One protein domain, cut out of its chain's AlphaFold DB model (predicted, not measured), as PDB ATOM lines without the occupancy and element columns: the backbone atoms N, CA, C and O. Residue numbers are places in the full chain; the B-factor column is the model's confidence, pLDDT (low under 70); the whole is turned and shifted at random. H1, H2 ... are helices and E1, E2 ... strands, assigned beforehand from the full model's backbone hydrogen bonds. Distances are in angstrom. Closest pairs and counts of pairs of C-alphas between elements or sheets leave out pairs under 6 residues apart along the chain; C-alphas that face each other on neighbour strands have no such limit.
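Overview. This is residues 3 to 120 of the 206 residues of an uncharacterized protein of Catellatospora sp. IY07-71 (UniProt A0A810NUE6). A strongly twisted, curled sheet of five antiparallel strands makes a wall, with the short helix H1 over one face and the unnamed residues 28 to 43 leading back from H1 to the edge strand E3. A small hairpin, E1 and E2, sits at a corner beside E3, and E6 and E7 both bend sharply. The 118 printed residues include one named helix and seven named strands, in the order E1 E2 H1 E3 E4 E5 E6 E7; the large sheet runs E3 E4 E5 E7 E6, and the class is mostly strand. The whole is compact, with a radius of gyration of the C-alphas of 13.4 A and spans of 38 by 31 by 23 A.

Arrangement. E3, residues 44 to 51, E4, residues 54 to 60, and E5, residues 65 to 72, form a meander, each strand the antiparallel neighbour of the one before. E3 and E4 are a hairpin, with N 46 and O 58 at 2.8 A; E4 and E5 are another, with N 57 and O 69 at 2.9 A. E7, residues 110 to 119, is antiparallel to E5, with N 70 and O 116 at 2.9 A. E6, residues 87 to 100, forms a hairpin with E7, with N 91 and O 115 at 2.8 A. E6 bends by 83 degrees at residue 94 and E7 by 74 degrees at residue 113. H1, residues 20 to 27, is on the sheet at a height of 9.1 A, over E7 and along the strands at 25 degrees on the local plane; its rise of 38 degrees is only just short of standing up from the sheet. The closest C-alphas of H1 and E6 are those of Arg 27 and Val 93, 4.6 A apart. Every O i to N i+4 pair of H1 is within hydrogen-bond range. E1, residues 3 to 5, and E2, residues 8 to 11, form an antiparallel hairpin, with N 5 and O 8 at 2.8 A. The closest C-alphas of E1 and E3 are those of Phe 5 and Val 46, 5.3 A apart. Residues 13 to 14 pair with residues 65 to 66 of E5, parallel.

Along the chain. E1 begins at C-alpha 3, (10.677, -48.584, 60.548). H1 measures 10.6 A from first to last C-alpha, E3 21.7 A, E4 19.3 A and E5 22.4 A. E6, the longest strand with 14 residues, measures 24.4 A from C-alpha 87 at (-2.615, -35.758, 50.676). E7 measures 23.9 A and ends at C-alpha 119, (1.480, -38.169, 54.800).

Size, cuts and confidence. The two C-alphas farthest apart, those of Gly 16 and Thr 106, are 39.0 A apart. The printed part has no cut. The links from H1 to E3 and from E5 to E6 are long. The mean pLDDT of the printed part is 86.3; residues 78 to 84 and 101 to 109 are under 70.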
ATOM      1  N   VAL A   3      11.701 -47.727  61.167       85.06
ATOM      2  CA  VAL A   3      10.677 -48.584  60.548       85.06
ATOM      3  C   VAL A   3      11.366 -49.802  59.939       85.06
ATOM      4  O   VAL A   3      12.499 -49.701  59.473       85.06
ATOM      5  N   ASP A   4      10.697 -50.949  60.003       87.25
ATOM      6  CA  ASP A   4      11.160 -52.208  59.424       87.25
ATOM      7  C   ASP A   4      10.675 -52.321  57.970       87.25
ATOM      8  O   ASP A   4       9.476 -52.219  57.705       87.25
ATOM      9  N   PHE A   5      11.612 -52.478  57.039       88.12
ATOM     10  CA  PHE A   5      11.374 -52.676  55.612       88.12
ATOM     11  C   PHE A   5      11.835 -54.084  55.223       88.12
ATOM     12  O   PHE A   5      12.898 -54.253  54.636       88.12
ATOM     13  N   ASP A   6      11.029 -55.087  55.577       82.81
ATOM     14  CA  ASP A   6      11.283 -56.511  55.299       82.81
ATOM     15  C   ASP A   6      12.592 -57.027  55.928       82.81
ATOM     16  O   ASP A   6      13.451 -57.607  55.269       82.81
ATOM     17  N   GLY A   7      12.756 -56.781  57.231       82.56
ATOM     18  CA  GLY A   7      13.908 -57.210  58.030       82.56
ATOM     19  C   GLY A   7      15.015 -56.162  58.154       82.56
ATOM     20  O   GLY A   7      15.863 -56.271  59.043       82.56
ATOM     21  N   GLU A   8      14.993 -55.109  57.332       88.56
ATOM     22  CA  GLU A   8      15.932 -53.991  57.428       88.56
ATOM     23  C   GLU A   8      15.328 -52.824  58.228       88.56
ATOM     24  O   GLU A   8      14.296 -52.255  57.867       88.56
ATOM     25  N   ARG A   9      15.981 -52.424  59.326       89.94
ATOM     26  CA  ARG A   9      15.512 -51.320  60.181       89.94
ATOM     27  C   ARG A   9      16.127 -50.002  59.746       89.94
ATOM     28  O   ARG A   9      17.289 -49.728  60.037       89.94
ATOM     29  N   LEU A  10      15.318 -49.145  59.134       90.75
ATOM     30  CA  LEU A  10      15.777 -47.881  58.571       90.75
ATOM     31  C   LEU A  10      15.240 -46.678  59.336       90.75
ATOM     32  O   LEU A  10      14.093 -46.647  59.791       90.75
ATOM     33  N   ALA A  11      16.083 -45.653  59.447       90.19
ATOM     34  CA  ALA A  11      15.665 -44.358  59.950       90.19
ATOM     35  C   ALA A  11      14.781 -43.649  58.920       90.19
ATOM     36  O   ALA A  11      15.092 -43.605  57.726       90.19
ATOM     37  N   VAL A  12      13.687 -43.081  59.423       91.25
ATOM     38  CA  VAL A  12      12.697 -42.348  58.643       91.25
ATOM     39  C   VAL A  12      12.299 -41.041  59.313       91.25
ATOM     40  O   VAL A  12      12.246 -40.928  60.552       91.25
ATOM     41  N   THR A  13      11.939 -40.092  58.455       91.75
ATOM     42  CA  THR A  13      11.299 -38.820  58.795       91.75
ATOM     43  C   THR A  13      10.069 -38.651  57.912       91.75
ATOM     44  O   THR A  13      10.144 -38.921  56.722       91.75
ATOM     45  N   ALA A  14       8.927 -38.232  58.459       90.12
ATOM     46  CA  ALA A  14       7.731 -38.020  57.642       90.12
ATOM     47  C   ALA A  14       7.982 -36.930  56.583       90.12
ATOM     48  O   ALA A  14       8.541 -35.879  56.905       90.12
ATOM     49  N   ALA A  15       7.572 -37.178  55.340       92.75
ATOM     50  CA  ALA A  15       7.632 -36.182  54.278       92.75
ATOM     51  C   ALA A  15       6.692 -35.006  54.598       92.75
ATOM     52  O   ALA A  15       5.560 -35.214  55.038       92.75
ATOM     53  N   GLY A  16       7.167 -33.774  54.391       90.38
ATOM     54  CA  GLY A  16       6.347 -32.561  54.512       90.38
ATOM     55  C   GLY A  16       5.636 -32.179  53.209       90.38
ATOM     56  O   GLY A  16       4.563 -31.586  53.249       90.38
ATOM     57  N   ALA A  17       6.226 -32.546  52.074       93.06
ATOM     58  CA  ALA A  17       5.702 -32.376  50.725       93.06
ATOM     59  C   ALA A  17       6.389 -33.388  49.796       93.06
ATOM     60  O   ALA A  17       7.444 -33.924  50.149       93.06
ATOM     61  N   LEU A  18       5.797 -33.613  48.622       94.00
ATOM     62  CA  LEU A  18       6.398 -34.360  47.519       94.00
ATOM     63  C   LEU A  18       6.568 -33.421  46.321       94.00
ATOM     64  O   LEU A  18       5.737 -32.540  46.103       94.00
ATOM     65  N   ASP A  19       7.646 -33.609  45.571       92.56
ATOM     66  CA  ASP A  19       7.985 -32.828  44.377       92.56
ATOM     67  C   ASP A  19       7.706 -33.618  43.077       92.56
ATOM     68  O   ASP A  19       7.144 -34.721  43.094       92.56
ATOM     69  N   GLY A  20       8.070 -33.032  41.933       91.25
ATOM     70  CA  GLY A  20       7.872 -33.635  40.614       91.25
ATOM     71  C   GLY A  20       8.645 -34.940  40.399       91.25
ATOM     72  O   GLY A  20       8.141 -35.838  39.718       91.25
ATOM     73  N   ASP A  21       9.811 -35.094  41.029       92.81
ATOM     74  CA  ASP A  21      10.611 -36.315  40.918       92.81
ATOM     75  C   ASP A  21       9.895 -37.466  41.617       92.81
ATOM     76  O   ASP A  21       9.731 -38.536  41.030       92.81
ATOM     77  N   HIS A  22       9.327 -37.219  42.805       95.94
ATOM     78  CA  HIS A  22       8.501 -38.229  43.471       95.94
ATOM     79  C   HIS A  22       7.319 -38.645  42.603       95.94
ATOM     80  O   HIS A  22       7.010 -39.832  42.516       95.94
ATOM     81  N   ALA A  23       6.646 -37.688  41.956       94.25
ATOM     82  CA  ALA A  23       5.515 -38.000  41.094       94.25
ATOM     83  C   ALA A  23       5.929 -38.901  39.921       94.25
ATOM     84  O   ALA A  23       5.200 -39.841  39.601       94.25
ATOM     85  N   THR A  24       7.094 -38.648  39.325       95.19
ATOM     86  CA  THR A  24       7.668 -39.476  38.258       95.19
ATOM     87  C   THR A  24       7.986 -40.883  38.762       95.19
ATOM     88  O   THR A  24       7.523 -41.860  38.173       95.19
ATOM     89  N   THR A  25       8.684 -41.011  39.895       96.25
ATOM     90  CA  THR A  25       9.033 -42.314  40.481       96.25
ATOM     91  C   THR A  25       7.793 -43.122  40.870       96.25
ATOM     92  O   THR A  25       7.729 -44.317  40.589       96.25
ATOM     93  N   ILE A  26       6.777 -42.484  41.464       96.56
ATOM     94  CA  ILE A  26       5.510 -43.134  41.838       96.56
ATOM     95  C   ILE A  26       4.773 -43.648  40.595       96.56
ATOM     96  O   ILE A  26       4.262 -44.766  40.607       96.56
ATOM     97  N   ARG A  27       4.721 -42.862  39.512       96.50
ATOM     98  CA  ARG A  27       4.052 -43.258  38.256       96.50
ATOM     99  C   ARG A  27       4.738 -44.423  37.548       96.50
ATOM    100  O   ARG A  27       4.073 -45.149  36.814       96.50
ATOM    101  N   ALA A  28       6.029 -44.608  37.792       95.94
ATOM    102  CA  ALA A  28       6.817 -45.719  37.278       95.94
ATOM    103  C   ALA A  28       6.835 -46.940  38.220       95.94
ATOM    104  O   ALA A  28       7.578 -47.889  37.973       95.94
ATOM    105  N   ALA A  29       6.050 -46.929  39.303       95.12
ATOM    106  CA  ALA A  29       6.002 -48.048  40.230       95.12
ATOM    107  C   ALA A  29       5.351 -49.291  39.600       95.12
ATOM    108  O   ALA A  29       4.370 -49.206  38.858       95.12
ATOM    109  N   ALA A  30       5.874 -50.458  39.964       92.00
ATOM    110  CA  ALA A  30       5.342 -51.767  39.609       92.00
ATOM    111  C   ALA A  30       4.985 -52.555  40.876       92.00
ATOM    112  O   ALA A  30       5.452 -52.230  41.966       92.00
ATOM    113  N   TYR A  31       4.175 -53.604  40.743       89.12
ATOM    114  CA  TYR A  31       3.848 -54.510  41.845       89.12
ATOM    115  C   TYR A  31       4.412 -55.898  41.569       89.12
ATOM    116  O   TYR A  31       4.156 -56.467  40.513       89.12
ATOM    117  N   ASP A  32       5.158 -56.451  42.524       86.19
ATOM    118  CA  ASP A  32       5.787 -57.774  42.389       86.19
ATOM    119  C   ASP A  32       4.949 -58.922  42.984       86.19
ATOM    120  O   ASP A  32       5.428 -60.045  43.115       86.19
ATOM    121  N   GLY A  33       3.704 -58.642  43.380       79.88
ATOM    122  CA  GLY A  33       2.839 -59.588  44.088       79.88
ATOM    123  C   GLY A  33       2.862 -59.438  45.612       79.88
ATOM    124  O   GLY A  33       1.971 -59.969  46.277       79.88
ATOM    125  N   ARG A  34       3.815 -58.682  46.173       82.69
ATOM    126  CA  ARG A  34       3.909 -58.415  47.619       82.69
ATOM    127  C   ARG A  34       4.112 -56.937  47.944       82.69
ATOM    128  O   ARG A  34       3.495 -56.426  48.877       82.69
ATOM    129  N   LEU A  35       4.987 -56.251  47.216       90.12
ATOM    130  CA  LEU A  35       5.407 -54.873  47.466       90.12
ATOM    131  C   LEU A  35       5.416 -54.053  46.176       90.12
ATOM    132  O   LEU A  35       5.485 -54.579  45.064       90.12
ATOM    133  N   LEU A  36       5.381 -52.730  46.344       92.81
ATOM    134  CA  LEU A  36       5.674 -51.810  45.255       92.81
ATOM    135  C   LEU A  36       7.185 -51.770  45.003       92.81
ATOM    136  O   LEU A  36       7.988 -51.673  45.937       92.81
ATOM    137  N   ARG A  37       7.559 -51.818  43.728       94.00
ATOM    138  CA  ARG A  37       8.919 -51.650  43.225       94.00
ATOM    139  C   ARG A  37       9.012 -50.331  42.485       94.00
ATOM    140  O   ARG A  37       8.131 -50.000  41.699       94.00
ATOM    141  N   PHE A  38      10.084 -49.599  42.751       95.31
ATOM    142  CA  PHE A  38      10.350 -48.295  42.161       95.31
ATOM    143  C   PHE A  38      11.609 -48.376  41.292       95.31
ATOM    144  O   PHE A  38      12.469 -49.214  41.573       95.31
ATOM    145  N   PRO A  39      11.744 -47.515  40.268       93.44
ATOM    146  CA  PRO A  39      12.944 -47.485  39.431       93.44
ATOM    147  C   PRO A  39      14.216 -47.144  40.210       93.44
ATOM    148  O   PRO A  39      15.283 -47.663  39.901       93.44
ATOM    149  N   ASP A  40      14.097 -46.279  41.220       93.44
ATOM    150  CA  ASP A  40      15.199 -45.956  42.118       93.44
ATOM    151  C   ASP A  40      15.341 -47.067  43.177       93.44
ATOM    152  O   ASP A  40      14.463 -47.214  44.038       93.44
ATOM    153  N   PRO A  41      16.444 -47.838  43.162       90.31
ATOM    154  CA  PRO A  41      16.656 -48.932  44.095       90.31
ATOM    155  C   PRO A  41      16.938 -48.453  45.518       90.31
ATOM    156  O   PRO A  41      17.048 -49.298  46.399       90.31
ATOM    157  N   GLN A  42      17.093 -47.153  45.786       93.31
ATOM    158  CA  GLN A  42      17.186 -46.613  47.146       93.31
ATOM    159  C   GLN A  42      15.813 -46.461  47.807       93.31
ATOM    160  O   GLN A  42      15.726 -46.382  49.037       93.31
ATOM    161  N   TRP A  43      14.738 -46.458  47.018       96.12
ATOM    162  CA  TRP A  43      13.390 -46.423  47.558       96.12
ATOM    163  C   TRP A  43      13.047 -47.774  48.181       96.12
ATOM    164  O   TRP A  43      13.363 -48.846  47.661       96.12
ATOM    165  N   ARG A  44      12.416 -47.729  49.350       95.69
ATOM    166  CA  ARG A  44      12.004 -48.908  50.113       95.69
ATOM    167  C   ARG A  44      10.503 -48.873  50.307       95.69
ATOM    168  O   ARG A  44       9.926 -47.821  50.574       95.69
ATOM    169  N   CYS A  45       9.887 -50.041  50.203       94.62
ATOM    170  CA  CYS A  45       8.458 -50.222  50.376       94.62
ATOM    171  C   CYS A  45       8.203 -51.214  51.508       94.62
ATOM    172  O   CYS A  45       8.864 -52.245  51.588       94.62
ATOM    173  N   VAL A  46       7.215 -50.926  52.348       91.44
ATOM    174  CA  VAL A  46       6.674 -51.863  53.332       91.44
ATOM    175  C   VAL A  46       5.160 -51.924  53.184       91.44
ATOM    176  O   VAL A  46       4.494 -50.902  53.018       91.44
ATOM    177  N   TYR A  47       4.603 -53.127  53.236       87.00
ATOM    178  CA  TYR A  47       3.159 -53.313  53.232       87.00
ATOM    179  C   TYR A  47       2.589 -53.001  54.617       87.00
ATOM    180  O   TYR A  47       2.999 -53.596  55.613       87.00
ATOM    181  N   LEU A  48       1.651 -52.056  54.686       81.19
ATOM    182  CA  LEU A  48       1.018 -51.640  55.943       81.19
ATOM    183  C   LEU A  48      -0.304 -52.368  56.199       81.19
ATOM    184  O   LEU A  48      -0.800 -52.364  57.322       81.19
ATOM    185  N   GLY A  49      -0.872 -52.976  55.160       75.12
ATOM    186  CA  GLY A  49      -2.150 -53.670  55.210       75.12
ATOM    187  C   GLY A  49      -3.070 -53.254  54.071       75.12
ATOM    188  O   GLY A  49      -2.784 -52.327  53.308       75.12
ATOM    189  N   ALA A  50      -4.202 -53.939  53.977       75.25
ATOM    190  CA  ALA A  50      -5.234 -53.616  53.014       75.25
ATOM    191  C   ALA A  50      -6.627 -53.863  53.596       75.25
ATOM    192  O   ALA A  50      -6.854 -54.850  54.289       75.25
ATOM    193  N   GLY A  51      -7.548 -52.957  53.285       70.44
ATOM    194  CA  GLY A  51      -8.995 -53.106  53.479       70.44
ATOM    195  C   GLY A  51      -9.656 -53.271  52.120       70.44
ATOM    196  O   GLY A  51      -8.964 -53.102  51.125       70.44
ATOM    197  N   GLU A  52     -10.930 -53.648  52.039       70.12
ATOM    198  CA  GLU A  52     -11.623 -54.025  50.789       70.12
ATOM    199  C   GLU A  52     -11.207 -53.156  49.589       70.12
ATOM    200  O   GLU A  52     -10.506 -53.655  48.710       70.12
ATOM    201  N   GLU A  53     -11.433 -51.849  49.661       76.25
ATOM    202  CA  GLU A  53     -11.177 -50.863  48.600       76.25
ATOM    203  C   GLU A  53      -9.708 -50.470  48.332       76.25
ATOM    204  O   GLU A  53      -9.412 -49.916  47.269       76.25
ATOM    205  N   LYS A  54      -8.777 -50.694  49.275       83.88
ATOM    206  CA  LYS A  54      -7.410 -50.150  49.170       83.88
ATOM    207  C   LYS A  54      -6.329 -50.968  49.853       83.88
ATOM    208  O   LYS A  54      -6.543 -51.558  50.912       83.88
ATOM    209  N   ALA A  55      -5.128 -50.912  49.290       85.75
ATOM    210  CA  ALA A  55      -3.900 -51.366  49.930       85.75
ATOM    211  C   ALA A  55      -3.001 -50.174  50.264       85.75
ATOM    212  O   ALA A  55      -2.834 -49.263  49.455       85.75
ATOM    213  N   CYS A  56      -2.421 -50.180  51.460       88.12
ATOM    214  CA  CYS A  56      -1.549 -49.120  51.942       88.12
ATOM    215  C   CYS A  56      -0.102 -49.609  51.986       88.12
ATOM    216  O   CYS A  56       0.210 -50.621  52.619       88.12
ATOM    217  N   PHE A  57       0.790 -48.833  51.384       91.75
ATOM    218  CA  PHE A  57       2.222 -49.094  51.371       91.75
ATOM    219  C   PHE A  57       2.971 -47.912  51.971       91.75
ATOM    220  O   PHE A  57       2.789 -46.775  51.546       91.75
ATOM    221  N   GLY A  58       3.810 -48.173  52.968       93.25
ATOM    222  CA  GLY A  58       4.760 -47.197  53.478       93.25
ATOM    223  C   GLY A  58       5.949 -47.133  52.534       93.25
ATOM    224  O   GLY A  58       6.561 -48.161  52.252       93.25
ATOM    225  N   VAL A  59       6.279 -45.941  52.053       96.75
ATOM    226  CA  VAL A  59       7.388 -45.718  51.125       96.75
ATOM    227  C   VAL A  59       8.401 -44.810  51.790       96.75
ATOM    228  O   VAL A  59       8.035 -43.757  52.306       96.75
ATOM    229  N   ARG A  60       9.665 -45.231  51.785       96.81
ATOM    230  CA  ARG A  60      10.822 -44.418  52.156       96.81
ATOM    231  C   ARG A  60      11.616 -44.130  50.890       96.81
ATOM    232  O   ARG A  60      12.035 -45.075  50.231       96.81
ATOM    233  N   ASP A  61      11.836 -42.864  50.569       96.31
ATOM    234  CA  ASP A  61      12.661 -42.475  49.422       96.31
ATOM    235  C   ASP A  61      14.173 -42.623  49.704       96.31
ATOM    236  O   ASP A  61      14.589 -42.997  50.811       96.31
ATOM    237  N   GLY A  62      15.013 -42.301  48.715       93.50
ATOM    238  CA  GLY A  62      16.472 -42.325  48.867       93.50
ATOM    239  C   GLY A  62      17.003 -41.391  49.967       93.50
ATOM    240  O   GLY A  62      17.959 -41.733  50.663       93.50
ATOM    241  N   ALA A  63      16.318 -40.270  50.223       94.12
ATOM    242  CA  ALA A  63      16.665 -39.305  51.269       94.12
ATOM    243  C   ALA A  63      16.171 -39.701  52.679       94.12
ATOM    244  O   ALA A  63      16.452 -39.011  53.661       94.12
ATOM    245  N   GLY A  64      15.431 -40.805  52.816       94.38
ATOM    246  CA  GLY A  64      14.866 -41.259  54.087       94.38
ATOM    247  C   GLY A  64      13.578 -40.557  54.521       94.38
ATOM    248  O   GLY A  64      13.149 -40.709  55.673       94.38
ATOM    249  N   ARG A  65      12.940 -39.810  53.619       95.69
ATOM    250  CA  ARG A  65      11.596 -39.262  53.807       95.69
ATOM    251  C   ARG A  65      10.570 -40.370  53.606       95.69
ATOM    252  O   ARG A  65      10.682 -41.167  52.681       95.69
ATOM    253  N   MET A  66       9.567 -40.417  54.477       95.31
ATOM    254  CA  MET A  66       8.536 -41.447  54.477       95.31
ATOM    255  C   MET A  66       7.144 -40.869  54.236       95.31
ATOM    256  O   MET A  66       6.744 -39.882  54.858       95.31
ATOM    257  N   PHE A  67       6.395 -41.527  53.362       95.12
ATOM    258  CA  PHE A  67       5.003 -41.240  53.031       95.12
ATOM    259  C   PHE A  67       4.251 -42.556  52.793       95.12
ATOM    260  O   PHE A  67       4.827 -43.639  52.890       95.12
ATOM    261  N   VAL A  68       2.947 -42.477  52.547       93.25
ATOM    262  CA  VAL A  68       2.112 -43.644  52.250       93.25
ATOM    263  C   VAL A  68       1.542 -43.519  50.855       93.25
ATOM    264  O   VAL A  68       1.063 -42.452  50.475       93.25
ATOM    265  N   LEU A  69       1.556 -44.627  50.125       94.06
ATOM    266  CA  LEU A  69       0.803 -44.802  48.897       94.06
ATOM    267  C   LEU A  69      -0.426 -45.660  49.187       94.06
ATOM    268  O   LEU A  69      -0.307 -46.801  49.637       94.06
ATOM    269  N   GLU A  70      -1.604 -45.093  48.953       91.94
ATOM    270  CA  GLU A  70      -2.867 -45.825  48.938       91.94
ATOM    271  C   GLU A  70      -3.141 -46.253  47.498       91.94
ATOM    272  O   GLU A  70      -3.402 -45.408  46.646       91.94
ATOM    273  N   VAL A  71      -3.055 -47.551  47.217       91.44
ATOM    274  CA  VAL A  71      -3.376 -48.129  45.908       91.44
ATOM    275  C   VAL A  71      -4.835 -48.567  45.933       91.44
ATOM    276  O   VAL A  71      -5.229 -49.344  46.810       91.44
ATOM    277  N   LEU A  72      -5.637 -48.036  45.010       89.06
ATOM    278  CA  LEU A  72      -7.097 -48.077  45.086       89.06
ATOM    279  C   LEU A  72      -7.728 -48.963  44.003       89.06
ATOM    280  O   LEU A  72      -7.271 -49.026  42.853       89.06
ATOM    281  N   ASP A  73      -8.845 -49.592  44.359       88.00
ATOM    282  CA  ASP A  73      -9.867 -50.013  43.401       88.00
ATOM    283  C   ASP A  73     -10.964 -48.937  43.356       88.00
ATOM    284  O   ASP A  73     -11.839 -48.890  44.221       88.00
ATOM    285  N   GLU A  74     -10.910 -48.043  42.362       86.38
ATOM    286  CA  GLU A  74     -11.852 -46.921  42.229       86.38
ATOM    287  C   GLU A  74     -13.315 -47.352  42.136       86.38
ATOM    288  O   GLU A  74     -14.198 -46.579  42.491       86.38
ATOM    289  N   ARG A  75     -13.587 -48.580  41.685       82.94
ATOM    290  CA  ARG A  75     -14.959 -49.077  41.511       82.94
ATOM    291  C   ARG A  75     -15.657 -49.307  42.845       82.94
ATOM    292  O   ARG A  75     -16.881 -49.295  42.903       82.94
ATOM    293  N   THR A  76     -14.878 -49.533  43.897       76.94
ATOM    294  CA  THR A  76     -15.376 -49.796  45.251       76.94
ATOM    295  C   THR A  76     -14.919 -48.761  46.264       76.94
ATOM    296  O   THR A  76     -15.298 -48.848  47.424       76.94
ATOM    297  N   TYR A  77     -14.084 -47.806  45.854       77.62
ATOM    298  CA  TYR A  77     -13.547 -46.795  46.748       77.62
ATOM    299  C   TYR A  77     -14.619 -45.768  47.118       77.62
ATOM    300  O   TYR A  77     -15.099 -45.009  46.276       77.62
ATOM    301  N   LEU A  78     -14.954 -45.696  48.406       68.62
ATOM    302  CA  LEU A  78     -16.017 -44.832  48.933       68.62
ATOM    303  C   LEU A  78     -15.542 -43.403  49.249       68.62
ATOM    304  O   LEU A  78     -16.203 -42.656  49.973       68.62
ATOM    305  N   ASN A  79     -14.402 -42.983  48.692       67.81
ATOM    306  CA  ASN A  79     -13.792 -41.673  48.935       67.81
ATOM    307  C   ASN A  79     -13.394 -41.407  50.400       67.81
ATOM    308  O   ASN A  79     -13.334 -40.250  50.821       67.81
ATOM    309  N   GLY A  80     -13.058 -42.454  51.165       64.25
ATOM    310  CA  GLY A  80     -12.520 -42.314  52.522       64.25
ATOM    311  C   GLY A  80     -11.215 -41.505  52.541       64.25
ATOM    312  O   GLY A  80     -10.271 -41.804  51.799       64.25
ATOM    313  N   ARG A  81     -11.152 -40.461  53.377       65.19
ATOM    314  CA  ARG A  81     -10.041 -39.502  53.465       65.19
ATOM    315  C   ARG A  81      -9.317 -39.552  54.811       65.19
ATOM    316  O   ARG A  81      -9.894 -39.539  55.885       65.19
ATOM    317  N   PHE A  82      -7.998 -39.470  54.802       67.00
ATOM    318  CA  PHE A  82      -7.250 -39.210  56.031       67.00
ATOM    319  C   PHE A  82      -7.644 -37.852  56.675       67.00
ATOM    320  O   PHE A  82      -7.361 -36.790  56.114       67.00
ATOM    321  N   VAL A  83      -8.321 -37.869  57.835       63.81
ATOM    322  CA  VAL A  83      -8.879 -36.661  58.482       63.81
ATOM    323  C   VAL A  83      -7.778 -35.918  59.219       63.81
ATOM    324  O   VAL A  83      -7.354 -36.326  60.293       63.81
ATOM    325  N   GLY A  84      -7.333 -34.789  58.672       65.06
ATOM    326  CA  GLY A  84      -6.354 -33.917  59.330       65.06
ATOM    327  C   GLY A  84      -4.889 -34.206  58.992       65.06
ATOM    328  O   GLY A  84      -4.019 -33.578  59.585       65.06
ATOM    329  N   GLY A  85      -4.610 -35.105  58.044       73.75
ATOM    330  CA  GLY A  85      -3.286 -35.208  57.421       73.75
ATOM    331  C   GLY A  85      -3.288 -34.762  55.961       73.75
ATOM    332  O   GLY A  85      -4.340 -34.543  55.357       73.75
ATOM    333  N   ALA A  86      -2.093 -34.610  55.396       85.56
ATOM    334  CA  ALA A  86      -1.927 -34.131  54.028       85.56
ATOM    335  C   ALA A  86      -2.027 -35.272  53.006       85.56
ATOM    336  O   ALA A  86      -1.385 -36.312  53.159       85.56
ATOM    337  N   TYR A  87      -2.796 -35.048  51.941       89.88
ATOM    338  CA  TYR A  87      -2.615 -35.758  50.676       89.88
ATOM    339  C   TYR A  87      -1.700 -34.904  49.811       89.88
ATOM    340  O   TYR A  87      -1.930 -33.705  49.667       89.88
ATOM    341  N   PHE A  88      -0.649 -35.517  49.288       92.31
ATOM    342  CA  PHE A  88       0.337 -34.853  48.446       92.31
ATOM    343  C   PHE A  88      -0.076 -34.857  46.975       92.31
ATOM    344  O   PHE A  88       0.351 -33.986  46.226       92.31
ATOM    345  N   GLY A  89      -0.927 -35.802  46.571       91.06
ATOM    346  CA  GLY A  89      -1.482 -35.843  45.228       91.06
ATOM    347  C   GLY A  89      -2.018 -37.214  44.839       91.06
ATOM    348  O   GLY A  89      -1.816 -38.213  45.536       91.06
ATOM    349  N   ASP A  90      -2.675 -37.225  43.686       94.19
ATOM    350  CA  ASP A  90      -3.215 -38.413  43.043       94.19
ATOM    351  C   ASP A  90      -2.360 -38.743  41.808       94.19
ATOM    352  O   ASP A  90      -1.971 -37.865  41.032       94.19
ATOM    353  N   HIS A  91      -2.056 -40.023  41.622       95.69
ATOM    354  CA  HIS A  91      -1.165 -40.521  40.582       95.69
ATOM    355  C   HIS A  91      -1.844 -41.653  39.816       95.69
ATOM    356  O   HIS A  91      -2.416 -42.569  40.404       95.69
ATOM    357  N   ARG A  92      -1.742 -41.605  38.487       95.69
ATOM    358  CA  ARG A  92      -2.089 -42.727  37.614       95.69
ATOM    359  C   ARG A  92      -0.838 -43.554  37.375       95.69
ATOM    360  O   ARG A  92       0.135 -43.038  36.834       95.69
ATOM    361  N   VAL A  93      -0.873 -44.809  37.800       95.62
ATOM    362  CA  VAL A  93       0.251 -45.746  37.739       95.62
ATOM    363  C   VAL A  93      -0.159 -46.922  36.847       95.62
ATOM    364  O   VAL A  93      -0.814 -47.853  37.324       95.62
ATOM    365  N   PRO A  94       0.173 -46.891  35.541       91.31
ATOM    366  CA  PRO A  94      -0.274 -47.907  34.587       91.31
ATOM    367  C   PRO A  94       0.141 -49.330  34.973       91.31
ATOM    368  O   PRO A  94      -0.654 -50.253  34.824       91.31
ATOM    369  N   GLY A  95       1.337 -49.491  35.552       88.94
ATOM    370  CA  GLY A  95       1.862 -50.781  36.022       88.94
ATOM    371  C   GLY A  95       1.071 -51.424  37.167       88.94
ATOM    372  O   GLY A  95       1.357 -52.558  37.539       88.94
ATOM    373  N   LEU A  96       0.080 -50.721  37.724       91.00
ATOM    374  CA  LEU A  96      -0.818 -51.220  38.765       91.00
ATOM    375  C   LEU A  96      -2.249 -51.441  38.260       91.00
ATOM    376  O   LEU A  96      -3.096 -51.901  39.020       91.00
ATOM    377  N   SER A  97      -2.552 -51.123  37.001       90.88
ATOM    378  CA  SER A  97      -3.898 -51.313  36.458       90.88
ATOM    379  C   SER A  97      -4.197 -52.793  36.218       90.88
ATOM    380  O   SER A  97      -3.403 -53.519  35.624       90.88
ATOM    381  N   GLY A  98      -5.347 -53.261  36.704       86.06
ATOM    382  CA  GLY A  98      -5.792 -54.648  36.574       86.06
ATOM    383  C   GLY A  98      -5.056 -55.643  37.474       86.06
ATOM    384  O   GLY A  98      -5.364 -56.839  37.419       86.06
ATOM    385  N   VAL A  99      -4.131 -55.167  38.312       86.81
ATOM    386  CA  VAL A  99      -3.327 -55.992  39.217       86.81
ATOM    387  C   VAL A  99      -4.193 -56.509  40.373       86.81
ATOM    388  O   VAL A  99      -4.865 -55.710  41.036       86.81
ATOM    389  N   PRO A 100      -4.197 -57.826  40.652       81.88
ATOM    390  CA  PRO A 100      -4.881 -58.375  41.813       81.88
ATOM    391  C   PRO A 100      -4.273 -57.855  43.114       81.88
ATOM    392  O   PRO A 100      -3.056 -57.841  43.295       81.88
ATOM    393  N   LYS A 101      -5.133 -57.501  44.066       69.50
ATOM    394  CA  LYS A 101      -4.721 -57.069  45.406       69.50
ATOM    395  C   LYS A 101      -3.981 -58.155  46.202       69.50
ATOM    396  O   LYS A 101      -3.175 -57.842  47.073       69.50
ATOM    397  N   SER A 102      -4.261 -59.424  45.911       69.12
ATOM    398  CA  SER A 102      -3.546 -60.593  46.430       69.12
ATOM    399  C   SER A 102      -3.228 -61.537  45.265       69.12
ATOM    400  O   SER A 102      -4.125 -61.771  44.450       69.12
ATOM    401  N   PRO A 103      -2.013 -62.115  45.187       64.81
ATOM    402  CA  PRO A 103      -1.635 -63.055  44.127       64.81
ATOM    403  C   PRO A 103      -2.565 -64.269  44.004       64.81
ATOM    404  O   PRO A 103      -2.718 -64.816  42.919       64.81
ATOM    405  N   GLY A 104      -3.192 -64.682  45.111       61.78
ATOM    406  CA  GLY A 104      -4.098 -65.834  45.164       61.78
ATOM    407  C   GLY A 104      -5.582 -65.490  45.026       61.78
ATOM    408  O   GLY A 104      -6.419 -66.362  45.236       61.78
ATOM    409  N   ALA A 105      -5.943 -64.234  44.743       62.06
ATOM    410  CA  ALA A 105      -7.345 -63.846  44.626       62.06
ATOM    411  C   ALA A 105      -7.936 -64.327  43.289       62.06
ATOM    412  O   ALA A 105      -7.787 -63.674  42.259       62.06
ATOM    413  N   THR A 106      -8.638 -65.460  43.319       54.41
ATOM    414  CA  THR A 106      -9.383 -66.015  42.172       54.41
ATOM    415  C   THR A 106     -10.606 -65.167  41.815       54.41
ATOM    416  O   THR A 106     -10.985 -65.059  40.652       54.41
ATOM    417  N   ILE A 107     -11.208 -64.542  42.830       53.50
ATOM    418  CA  ILE A 107     -12.319 -63.590  42.751       53.50
ATOM    419  C   ILE A 107     -11.943 -62.446  43.695       53.50
ATOM    420  O   ILE A 107     -11.543 -62.703  44.832       53.50
ATOM    421  N   GLY A 108     -12.009 -61.191  43.250       57.69
ATOM    422  CA  GLY A 108     -11.661 -60.074  44.125       57.69
ATOM    423  C   GLY A 108     -11.264 -58.788  43.418       57.69
ATOM    424  O   GLY A 108     -11.145 -58.714  42.194       57.69
ATOM    425  N   LEU A 109     -11.070 -57.766  44.245       67.69
ATOM    426  CA  LEU A 109     -10.780 -56.400  43.835       67.69
ATOM    427  C   LEU A 109      -9.410 -56.308  43.159       67.69
ATOM    428  O   LEU A 109      -8.424 -56.918  43.591       67.69
ATOM    429  N   ARG A 110      -9.379 -55.545  42.068       86.44
ATOM    430  CA  ARG A 110      -8.182 -55.296  41.261       86.44
ATOM    431  C   ARG A 110      -7.889 -53.817  41.314       86.44
ATOM    432  O   ARG A 110      -8.797 -53.000  41.185       86.44
ATOM    433  N   PHE A 111      -6.622 -53.474  41.458       88.75
ATOM    434  CA  PHE A 111      -6.234 -52.082  41.418       88.75
ATOM    435  C   PHE A 111      -6.565 -51.484  40.054       88.75
ATOM    436  O   PHE A 111      -6.421 -52.109  39.004       88.75
ATOM    437  N   THR A 112      -7.036 -50.249  40.092       90.44
ATOM    438  CA  THR A 112      -7.425 -49.474  38.901       90.44
ATOM    439  C   THR A 112      -6.271 -48.619  38.377       90.44
ATOM    440  O   THR A 112      -6.392 -47.922  37.374       90.44
ATOM    441  N   GLY A 113      -5.126 -48.664  39.065       90.75
ATOM    442  CA  GLY A 113      -3.976 -47.809  38.802       90.75
ATOM    443  C   GLY A 113      -4.071 -46.423  39.444       90.75
ATOM    444  O   GLY A 113      -3.133 -45.642  39.294       90.75
ATOM    445  N   LEU A 114      -5.151 -46.091  40.165       94.00
ATOM    446  CA  LEU A 114      -5.178 -44.889  40.998       94.00
ATOM    447  C   LEU A 114      -4.375 -45.114  42.281       94.00
ATOM    448  O   LEU A 114      -4.655 -46.025  43.064       94.00
ATOM    449  N   VAL A 115      -3.403 -44.237  42.505       94.00
ATOM    450  CA  VAL A 115      -2.589 -44.202  43.714       94.00
ATOM    451  C   VAL A 115      -2.681 -42.824  44.346       94.00
ATOM    452  O   VAL A 115      -2.386 -41.825  43.696       94.00
ATOM    453  N   LYS A 116      -3.038 -42.763  45.627       93.56
ATOM    454  CA  LYS A 116      -3.014 -41.518  46.399       93.56
ATOM    455  C   LYS A 116      -1.789 -41.476  47.293       93.56
ATOM    456  O   LYS A 116      -1.605 -42.348  48.142       93.56
ATOM    457  N   ALA A 117      -0.964 -40.450  47.122       93.88
ATOM    458  CA  ALA A 117       0.167 -40.195  47.994       93.88
ATOM    459  C   ALA A 117      -0.285 -39.349  49.184       93.88
ATOM    460  O   ALA A 117      -0.879 -38.282  49.020       93.88
ATOM    461  N   ARG A 118       0.007 -39.807  50.400       91.50
ATOM    462  CA  ARG A 118      -0.360 -39.101  51.629       91.50
ATOM    463  C   ARG A 118       0.734 -39.135  52.677       91.50
ATOM    464  O   ARG A 118       1.651 -39.953  52.641       91.50
ATOM    465  N   GLN A 119       0.591 -38.261  53.658       90.75
ATOM    466  CA  GLN A 119       1.480 -38.169  54.800       90.75
ATOM    467  C   GLN A 119       1.578 -39.504  55.548       90.75
ATOM    468  O   GLN A 119       0.575 -40.180  55.811       90.75
ATOM    469  N   TRP A 120       2.808 -39.857  55.930       89.06
ATOM    470  CA  TRP A 120       3.042 -40.925  56.889       89.06
ATOM    471  C   TRP A 120       2.700 -40.453  58.294       89.06
ATOM    472  O   TRP A 120       3.262 -39.470  58.784       89.06
TER     473      TRP A 120